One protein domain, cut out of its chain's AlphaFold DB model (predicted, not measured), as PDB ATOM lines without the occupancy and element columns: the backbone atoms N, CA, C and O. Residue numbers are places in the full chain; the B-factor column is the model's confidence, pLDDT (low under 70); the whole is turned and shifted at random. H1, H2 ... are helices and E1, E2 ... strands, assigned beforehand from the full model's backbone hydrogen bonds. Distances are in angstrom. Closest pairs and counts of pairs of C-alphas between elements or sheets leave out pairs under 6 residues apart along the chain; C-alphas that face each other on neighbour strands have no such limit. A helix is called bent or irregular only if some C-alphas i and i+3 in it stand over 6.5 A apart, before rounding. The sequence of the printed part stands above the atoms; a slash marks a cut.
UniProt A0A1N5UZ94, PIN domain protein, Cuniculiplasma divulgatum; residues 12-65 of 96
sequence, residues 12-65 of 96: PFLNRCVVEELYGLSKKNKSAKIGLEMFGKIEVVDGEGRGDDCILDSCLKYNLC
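This is residues 12 to 65 of the 96 residues of the protein "PIN domain protein" of Cuniculiplasma divulgatum (UniProt A0A1N5UZ94). Two helices, H1 and H2, make a V joined at a tight turn; two short parallel strands, E1 and E2, close its open end, and a third helix, H3, lies beyond the strands, on the side away from H2. The printed part has 54 residues, with three named helices and two named strands in the order E1, H1, H2, E2, H3; its class is mostly helix. It is compact, with a radius of gyration of the C-alphas of 11.4 A, and spans 32 by 22 by 14 A.

Start at E1, residues 13 to 15, and find its parallel neighbour E2, residues 43 to 45: N 14 and O 43 are 2.9 A apart, N 45 and O 14 2.8 A, within hydrogen-bond range. Between them come H1, residues 16 to 26, and H2, residues 30 to 41, in a strand-helix-strand unit, two parallel strands joined through helices, with a right-handed crossover. H1 and H2 form a helical hairpin and touch, H2 with residues 32 to 36 alone; the closest C-alphas, of Ser 26 and Lys 33, are 4.3 A apart. They run opposite ways at a steep tilt of 35.2 degrees, only just steep. H3, residues 52 to 61, and H1 only just touch, only at their ends, with 3 pairs of C-alphas within 8 A; the closest, of Cys 17 and Cys 54, are 6.7 A apart. The closest C-alphas of E1 and H3, of Asn 15 and Ile 55, are 6.4 A apart. H2 and H3 are apart. In H1 and H3 every O i to N i+4 pair is within hydrogen-bond range; in H2, 6 of 8 are.

Find C-alpha 13 at (-35.042, -41.361, -2.528), where E1 begins. H1 runs 15.0 A from C-alpha 16 to 26; H2 runs 19.7 A from C-alpha 30 to 41 and is irregular, C-alphas 38 and 41 being 7.3 A apart. H3 runs 14.4 A and ends at C-alpha 61, (-39.800, -42.370, 9.898).

The C-alphas farthest apart, of Lys 28 and Asn 63, are 33.9 A apart. The printed part has no cut and no long link. The mean pLDDT of the printed part is 91.3; look at residue 40 for the one value under 70.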
ATOM      1  N   PRO A  12     -36.582 -37.697  -5.360       90.12
ATOM      2  CA  PRO A  12     -36.651 -39.136  -5.176       90.12
ATOM      3  C   PRO A  12     -35.578 -39.615  -4.198       90.12
ATOM      4  O   PRO A  12     -34.437 -39.159  -4.236       90.12
ATOM      5  N   PHE A  13     -35.940 -40.623  -3.409       91.12
ATOM      6  CA  PHE A  13     -35.042 -41.361  -2.528       91.12
ATOM      7  C   PHE A  13     -35.185 -42.856  -2.805       91.12
ATOM      8  O   PHE A  13     -36.222 -43.316  -3.290       91.12
ATOM      9  N   LEU A  14     -34.150 -43.621  -2.478       91.56
ATOM     10  CA  LEU A  14     -34.190 -45.078  -2.485       91.56
ATOM     11  C   LEU A  14     -33.772 -45.630  -1.138       91.56
ATOM     12  O   LEU A  14     -32.855 -45.130  -0.502       91.56
ATOM     13  N   ASN A  15     -34.386 -46.730  -0.739       92.25
ATOM     14  CA  ASN A  15     -33.961 -47.438   0.452       92.25
ATOM     15  C   ASN A  15     -32.733 -48.305   0.171       92.25
ATOM     16  O   ASN A  15     -32.676 -49.000  -0.848       92.25
ATOM     17  N   ARG A  16     -31.794 -48.369   1.122       91.44
ATOM     18  CA  ARG A  16     -30.637 -49.276   1.036       91.44
ATOM     19  C   ARG A  16     -31.052 -50.734   0.828       91.44
ATOM     20  O   ARG A  16     -30.478 -51.399  -0.029       91.44
ATOM     21  N   CYS A  17     -32.084 -51.206   1.531       92.75
ATOM     22  CA  CYS A  17     -32.600 -52.570   1.372       92.75
ATOM     23  C   CYS A  17     -33.057 -52.868  -0.070       92.75
ATOM     24  O   CYS A  17     -32.771 -53.940  -0.595       92.75
ATOM     25  N   VAL A  18     -33.672 -51.895  -0.754       92.06
ATOM     26  CA  VAL A  18     -34.066 -52.028  -2.167       92.06
ATOM     27  C   VAL A  18     -32.836 -52.108  -3.069       92.06
ATOM     28  O   VAL A  18     -32.799 -52.917  -3.994       92.06
ATOM     29  N   VAL A  19     -31.804 -51.304  -2.796       91.81
ATOM     30  CA  VAL A  19     -30.541 -51.340  -3.550       91.81
ATOM     31  C   VAL A  19     -29.850 -52.698  -3.404       91.81
ATOM     32  O   VAL A  19     -29.369 -53.252  -4.393       91.81
ATOM     33  N   GLU A  20     -29.822 -53.266  -2.200       92.00
ATOM     34  CA  GLU A  20     -29.224 -54.577  -1.929       92.00
ATOM     35  C   GLU A  20     -29.972 -55.717  -2.637       92.00
ATOM     36  O   GLU A  20     -29.348 -56.581  -3.267       92.00
ATOM     37  N   GLU A  21     -31.306 -55.697  -2.606       92.12
ATOM     38  CA  GLU A  21     -32.140 -56.659  -3.333       92.12
ATOM     39  C   GLU A  21     -31.964 -56.532  -4.849       92.12
ATOM     40  O   GLU A  21     -31.752 -57.531  -5.548       92.12
ATOM     41  N   LEU A  22     -31.964 -55.299  -5.364       92.06
ATOM     42  CA  LEU A  22     -31.738 -55.015  -6.777       92.06
ATOM     43  C   LEU A  22     -30.345 -55.476  -7.223       92.06
ATOM     44  O   LEU A  22     -30.206 -56.074  -8.291       92.06
ATOM     45  N   TYR A  23     -29.322 -55.268  -6.390       93.38
ATOM     46  CA  TYR A  23     -27.973 -55.777  -6.622       93.38
ATOM     47  C   TYR A  23     -27.967 -57.306  -6.719       93.38
ATOM     48  O   TYR A  23     -27.405 -57.863  -7.665       93.38
ATOM     49  N   GLY A  24     -28.640 -58.000  -5.798       94.88
ATOM     50  CA  GLY A  24     -28.821 -59.451  -5.862       94.88
ATOM     51  C   GLY A  24     -29.465 -59.914  -7.174       94.88
ATOM     52  O   GLY A  24     -28.938 -60.811  -7.840       94.88
ATOM     53  N   LEU A  25     -30.555 -59.260  -7.583       94.31
ATOM     54  CA  LEU A  25     -31.284 -59.554  -8.823       94.31
ATOM     55  C   LEU A  25     -30.454 -59.267 -10.082       94.31
ATOM     56  O   LEU A  25     -30.501 -60.037 -11.047       94.31
ATOM     57  N   SER A  26     -29.647 -58.203 -10.068       96.06
ATOM     58  CA  SER A  26     -28.823 -57.771 -11.205       96.06
ATOM     59  C   SER A  26     -27.839 -58.839 -11.691       96.06
ATOM     60  O   SER A  26     -27.490 -58.871 -12.870       96.06
ATOM     61  N   LYS A  27     -27.449 -59.774 -10.812       95.88
ATOM     62  CA  LYS A  27     -26.541 -60.883 -11.136       95.88
ATOM     63  C   LYS A  27     -27.113 -61.835 -12.188       95.88
ATOM     64  O   LYS A  27     -26.352 -62.541 -12.842       95.88
ATOM     65  N   LYS A  28     -28.443 -61.895 -12.321       96.81
ATOM     66  CA  LYS A  28     -29.147 -62.836 -13.211       96.81
ATOM     67  C   LYS A  28     -30.172 -62.165 -14.127       96.81
ATOM     68  O   LYS A  28     -30.616 -62.789 -15.084       96.81
ATOM     69  N   ASN A  29     -30.555 -60.914 -13.858       97.00
ATOM     70  CA  ASN A  29     -31.583 -60.196 -14.605       97.00
ATOM     71  C   ASN A  29     -31.018 -58.905 -15.226       97.00
ATOM     72  O   ASN A  29     -30.609 -57.982 -14.521       97.00
ATOM     73  N   LYS A  30     -31.034 -58.826 -16.565       95.75
ATOM     74  CA  LYS A  30     -30.514 -57.674 -17.324       95.75
ATOM     75  C   LYS A  30     -31.264 -56.375 -17.013       95.75
ATOM     76  O   LYS A  30     -30.629 -55.332 -16.904       95.75
ATOM     77  N   SER A  31     -32.585 -56.430 -16.842       93.88
ATOM     78  CA  SER A  31     -33.391 -55.256 -16.490       93.88
ATOM     79  C   SER A  31     -33.043 -54.737 -15.096       93.88
ATOM     80  O   SER A  31     -32.921 -53.531 -14.910       93.88
ATOM     81  N   ALA A  32     -32.795 -55.637 -14.138       93.44
ATOM     82  CA  ALA A  32     -32.327 -55.256 -12.805       93.44
ATOM     83  C   ALA A  32     -30.938 -54.601 -12.850       93.44
ATOM     84  O   ALA A  32     -30.709 -53.610 -12.166       93.44
ATOM     85  N   LYS A  33     -30.029 -55.099 -13.701       93.81
ATOM     86  CA  LYS A  33     -28.719 -54.468 -13.919       93.81
ATOM     87  C   LYS A  33     -28.845 -53.041 -14.461       93.81
ATOM     88  O   LYS A  33     -28.190 -52.147 -13.942       93.81
ATOM     89  N   ILE A  34     -29.717 -52.821 -15.446       92.12
ATOM     90  CA  ILE A  34     -29.985 -51.478 -15.982       92.12
ATOM     91  C   ILE A  34     -30.550 -50.568 -14.885       92.12
ATOM     92  O   ILE A  34     -30.061 -49.458 -14.706       92.12
ATOM     93  N   GLY A  35     -31.528 -51.042 -14.106       90.06
ATOM     94  CA  GLY A  35     -32.073 -50.274 -12.981       90.06
ATOM     95  C   GLY A  35     -31.003 -49.892 -11.952       90.06
ATOM     96  O   GLY A  35     -30.978 -48.758 -11.477       90.06
ATOM     97  N   LEU A  36     -30.072 -50.807 -11.668       89.19
ATOM     98  CA  LEU A  36     -28.949 -50.575 -10.762       89.19
ATOM     99  C   LEU A  36     -27.961 -49.517 -11.302       89.19
ATOM    100  O   LEU A  36     -27.380 -48.755 -10.542       89.19
ATOM    101  N   GLU A  37     -27.767 -49.422 -12.614       89.19
ATOM    102  CA  GLU A  37     -26.922 -48.377 -13.214       89.19
ATOM    103  C   GLU A  37     -27.610 -46.996 -13.201       89.19
ATOM    104  O   GLU A  37     -26.940 -45.963 -13.166       89.19
ATOM    105  N   MET A  38     -28.948 -46.959 -13.187       85.38
ATOM    106  CA  MET A  38     -29.723 -45.715 -13.228       85.38
ATOM    107  C   MET A  38     -29.790 -44.974 -11.885       85.38
ATOM    108  O   MET A  38     -29.905 -43.747 -11.889       85.38
ATOM    109  N   PHE A  39     -29.716 -45.668 -10.742       79.19
ATOM    110  CA  PHE A  39     -29.960 -45.027  -9.443       79.19
ATOM    111  C   PHE A  39     -28.783 -44.231  -8.869       79.19
ATOM    112  O   PHE A  39     -28.974 -43.538  -7.879       79.19
ATOM    113  N   GLY A  40     -27.590 -44.257  -9.476       67.31
ATOM    114  CA  GLY A  40     -26.397 -43.563  -8.954       67.31
ATOM    115  C   GLY A  40     -26.516 -42.033  -8.807       67.31
ATOM    116  O   GLY A  40     -25.557 -41.384  -8.402       67.31
ATOM    117  N   LYS A  41     -27.673 -41.451  -9.148       73.31
ATOM    118  CA  LYS A  41     -28.027 -40.034  -8.975       73.31
ATOM    119  C   LYS A  41     -29.085 -39.788  -7.888       73.31
ATOM    120  O   LYS A  41     -29.472 -38.644  -7.692       73.31
ATOM    121  N   ILE A  42     -29.591 -40.843  -7.254       88.75
ATOM    122  CA  ILE A  42     -30.662 -40.801  -6.256       88.75
ATOM    123  C   ILE A  42     -30.043 -40.990  -4.872       88.75
ATOM    124  O   ILE A  42     -29.171 -41.842  -4.688       88.75
ATOM    125  N   GLU A  43     -30.493 -40.197  -3.905       89.31
ATOM    126  CA  GLU A  43     -30.068 -40.339  -2.516       89.31
ATOM    127  C   GLU A  43     -30.574 -41.659  -1.918       89.31
ATOM    128  O   GLU A  43     -31.714 -42.072  -2.147       89.31
ATOM    129  N   VAL A  44     -29.708 -42.333  -1.154       90.94
ATOM    130  CA  VAL A  44     -30.029 -43.611  -0.512       90.94
ATOM    131  C   VAL A  44     -30.238 -43.400   0.982       90.94
ATOM    132  O   VAL A  44     -29.311 -42.984   1.677       90.94
ATOM    133  N   VAL A  45     -31.427 -43.741   1.471       91.00
ATOM    134  CA  VAL A  45     -31.806 -43.681   2.887       91.00
ATOM    135  C   VAL A  45     -31.808 -45.070   3.521       91.00
ATOM    136  O   VAL A  45     -32.012 -46.090   2.854       91.00
ATOM    137  N   ASP A  46     -31.588 -45.111   4.831       88.25
ATOM    138  CA  ASP A  46     -31.654 -46.341   5.615       88.25
ATOM    139  C   ASP A  46     -33.075 -46.582   6.154       88.25
ATOM    140  O   ASP A  46     -33.848 -45.648   6.388       88.25
ATOM    141  N   GLY A  47     -33.416 -47.853   6.361       88.19
ATOM    142  CA  GLY A  47     -34.685 -48.301   6.934       88.19
ATOM    143  C   GLY A  47     -34.486 -49.582   7.734       88.19
ATOM    144  O   GLY A  47     -33.525 -50.322   7.500       88.19
ATOM    145  N   GLU A  48     -35.369 -49.830   8.692       89.75
ATOM    146  CA  GLU A  48     -35.336 -51.026   9.532       89.75
ATOM    147  C   GLU A  48     -36.233 -52.137   8.968       89.75
ATOM    148  O   GLU A  48     -37.313 -51.885   8.451       89.75
ATOM    149  N   GLY A  49     -35.807 -53.399   9.076       88.69
ATOM    150  CA  GLY A  49     -36.572 -54.552   8.579       88.69
ATOM    151  C   GLY A  49     -36.019 -55.153   7.283       88.69
ATOM    152  O   GLY A  49     -34.826 -55.048   6.997       88.69
ATOM    153  N   ARG A  50     -36.863 -55.869   6.525       84.56
ATOM    154  CA  ARG A  50     -36.484 -56.564   5.275       84.56
ATOM    155  C   ARG A  50     -37.532 -56.352   4.184       84.56
ATOM    156  O   ARG A  50     -38.722 -56.325   4.489       84.56
ATOM    157  N   GLY A  51     -37.085 -56.252   2.930       87.25
ATOM    158  CA  GLY A  51     -37.950 -56.047   1.766       87.25
ATOM    159  C   GLY A  51     -38.910 -54.875   1.953       87.25
ATOM    160  O   GLY A  51     -38.513 -53.802   2.410       87.25
ATOM    161  N   ASP A  52     -40.183 -55.115   1.656       93.75
ATOM    162  CA  ASP A  52     -41.278 -54.155   1.803       93.75
ATOM    163  C   ASP A  52     -41.343 -53.470   3.177       93.75
ATOM    164  O   ASP A  52     -41.646 -52.282   3.250       93.75
ATOM    165  N   ASP A  53     -41.051 -54.187   4.268       94.88
ATOM    166  CA  ASP A  53     -41.157 -53.630   5.625       94.88
ATOM    167  C   ASP A  53     -40.144 -52.506   5.843       94.88
ATOM    168  O   ASP A  53     -40.474 -51.484   6.438       94.88
ATOM    169  N   CYS A  54     -38.945 -52.661   5.277       95.31
ATOM    170  CA  CYS A  54     -37.913 -51.628   5.303       95.31
ATOM    171  C   CYS A  54     -38.329 -50.372   4.532       95.31
ATOM    172  O   CYS A  54     -38.004 -49.260   4.944       95.31
ATOM    173  N   ILE A  55     -39.078 -50.529   3.438       95.62
ATOM    174  CA  ILE A  55     -39.606 -49.398   2.666       95.62
ATOM    175  C   ILE A  55     -40.633 -48.629   3.505       95.62
ATOM    176  O   ILE A  55     -40.548 -47.405   3.626       95.62
ATOM    177  N   LEU A  56     -41.586 -49.347   4.103       96.25
ATOM    178  CA  LEU A  56     -42.654 -48.751   4.906       96.25
ATOM    179  C   LEU A  56     -42.108 -48.043   6.153       96.25
ATOM    180  O   LEU A  56     -42.569 -46.944   6.464       96.25
ATOM    181  N   ASP A  57     -41.110 -48.630   6.819       95.75
ATOM    182  CA  ASP A  57     -40.423 -48.015   7.959       95.75
ATOM    183  C   ASP A  57     -39.817 -46.655   7.589       95.75
ATOM    184  O   ASP A  57     -40.133 -45.646   8.222       95.75
ATOM    185  N   SER A  58     -39.031 -46.578   6.509       94.25
ATOM    186  CA  SER A  58     -38.461 -45.298   6.070       94.25
ATOM    187  C   SER A  58     -39.539 -44.285   5.695       94.25
ATOM    188  O   SER A  58     -39.413 -43.108   6.038       94.25
ATOM    189  N   CYS A  59     -40.618 -44.711   5.030       95.12
ATOM    190  CA  CYS A  59     -41.719 -43.807   4.714       95.12
ATOM    191  C   CYS A  59     -42.358 -43.210   5.973       95.12
ATOM    192  O   CYS A  59     -42.621 -42.009   6.002       95.12
ATOM    193  N   LEU A  60     -42.565 -44.012   7.020       94.56
ATOM    194  CA  LEU A  60     -43.101 -43.544   8.298       94.56
ATOM    195  C   LEU A  60     -42.113 -42.628   9.026       94.56
ATOM    196  O   LEU A  60     -42.471 -41.523   9.432       94.56
ATOM    197  N   LYS A  61     -40.859 -43.065   9.157       93.81
ATOM    198  CA  LYS A  61     -39.800 -42.370   9.898       93.81
ATOM    199  C   LYS A  61     -39.493 -40.985   9.336       93.81
ATOM    200  O   LYS A  61     -39.274 -40.048  10.100       93.81
ATOM    201  N   TYR A  62     -39.478 -40.861   8.011       92.06
ATOM    202  CA  TYR A  62     -39.121 -39.627   7.312       92.06
ATOM    203  C   TYR A  62     -40.335 -38.893   6.718       92.06
ATOM    204  O   TYR A  62     -40.157 -37.892   6.028       92.06
ATOM    205  N   ASN A  63     -41.561 -39.356   6.998       92.00
ATOM    206  CA  ASN A  63     -42.810 -38.794   6.471       92.00
ATOM    207  C   ASN A  63     -42.808 -38.659   4.932       92.00
ATOM    208  O   ASN A  63     -43.133 -37.607   4.372       92.00
ATOM    209  N   LEU A  64     -42.399 -39.728   4.243       92.81
ATOM    210  CA  LEU A  64     -42.253 -39.764   2.786       92.81
ATOM    211  C   LEU A  64     -43.513 -40.285   2.092       92.81
ATOM    212  O   LEU A  64     -44.317 -41.032   2.647       92.81
ATOM    213  N   CYS A  65     -43.640 -39.921   0.818       94.75
ATOM    214  CA  CYS A  65     -44.602 -40.513  -0.102       94.75
ATOM    215  C   CYS A  65     -43.997 -41.766  -0.749       94.75
ATOM    216  O   CYS A  65     -42.864 -41.723  -1.228       94.75
TER     217      CYS A  65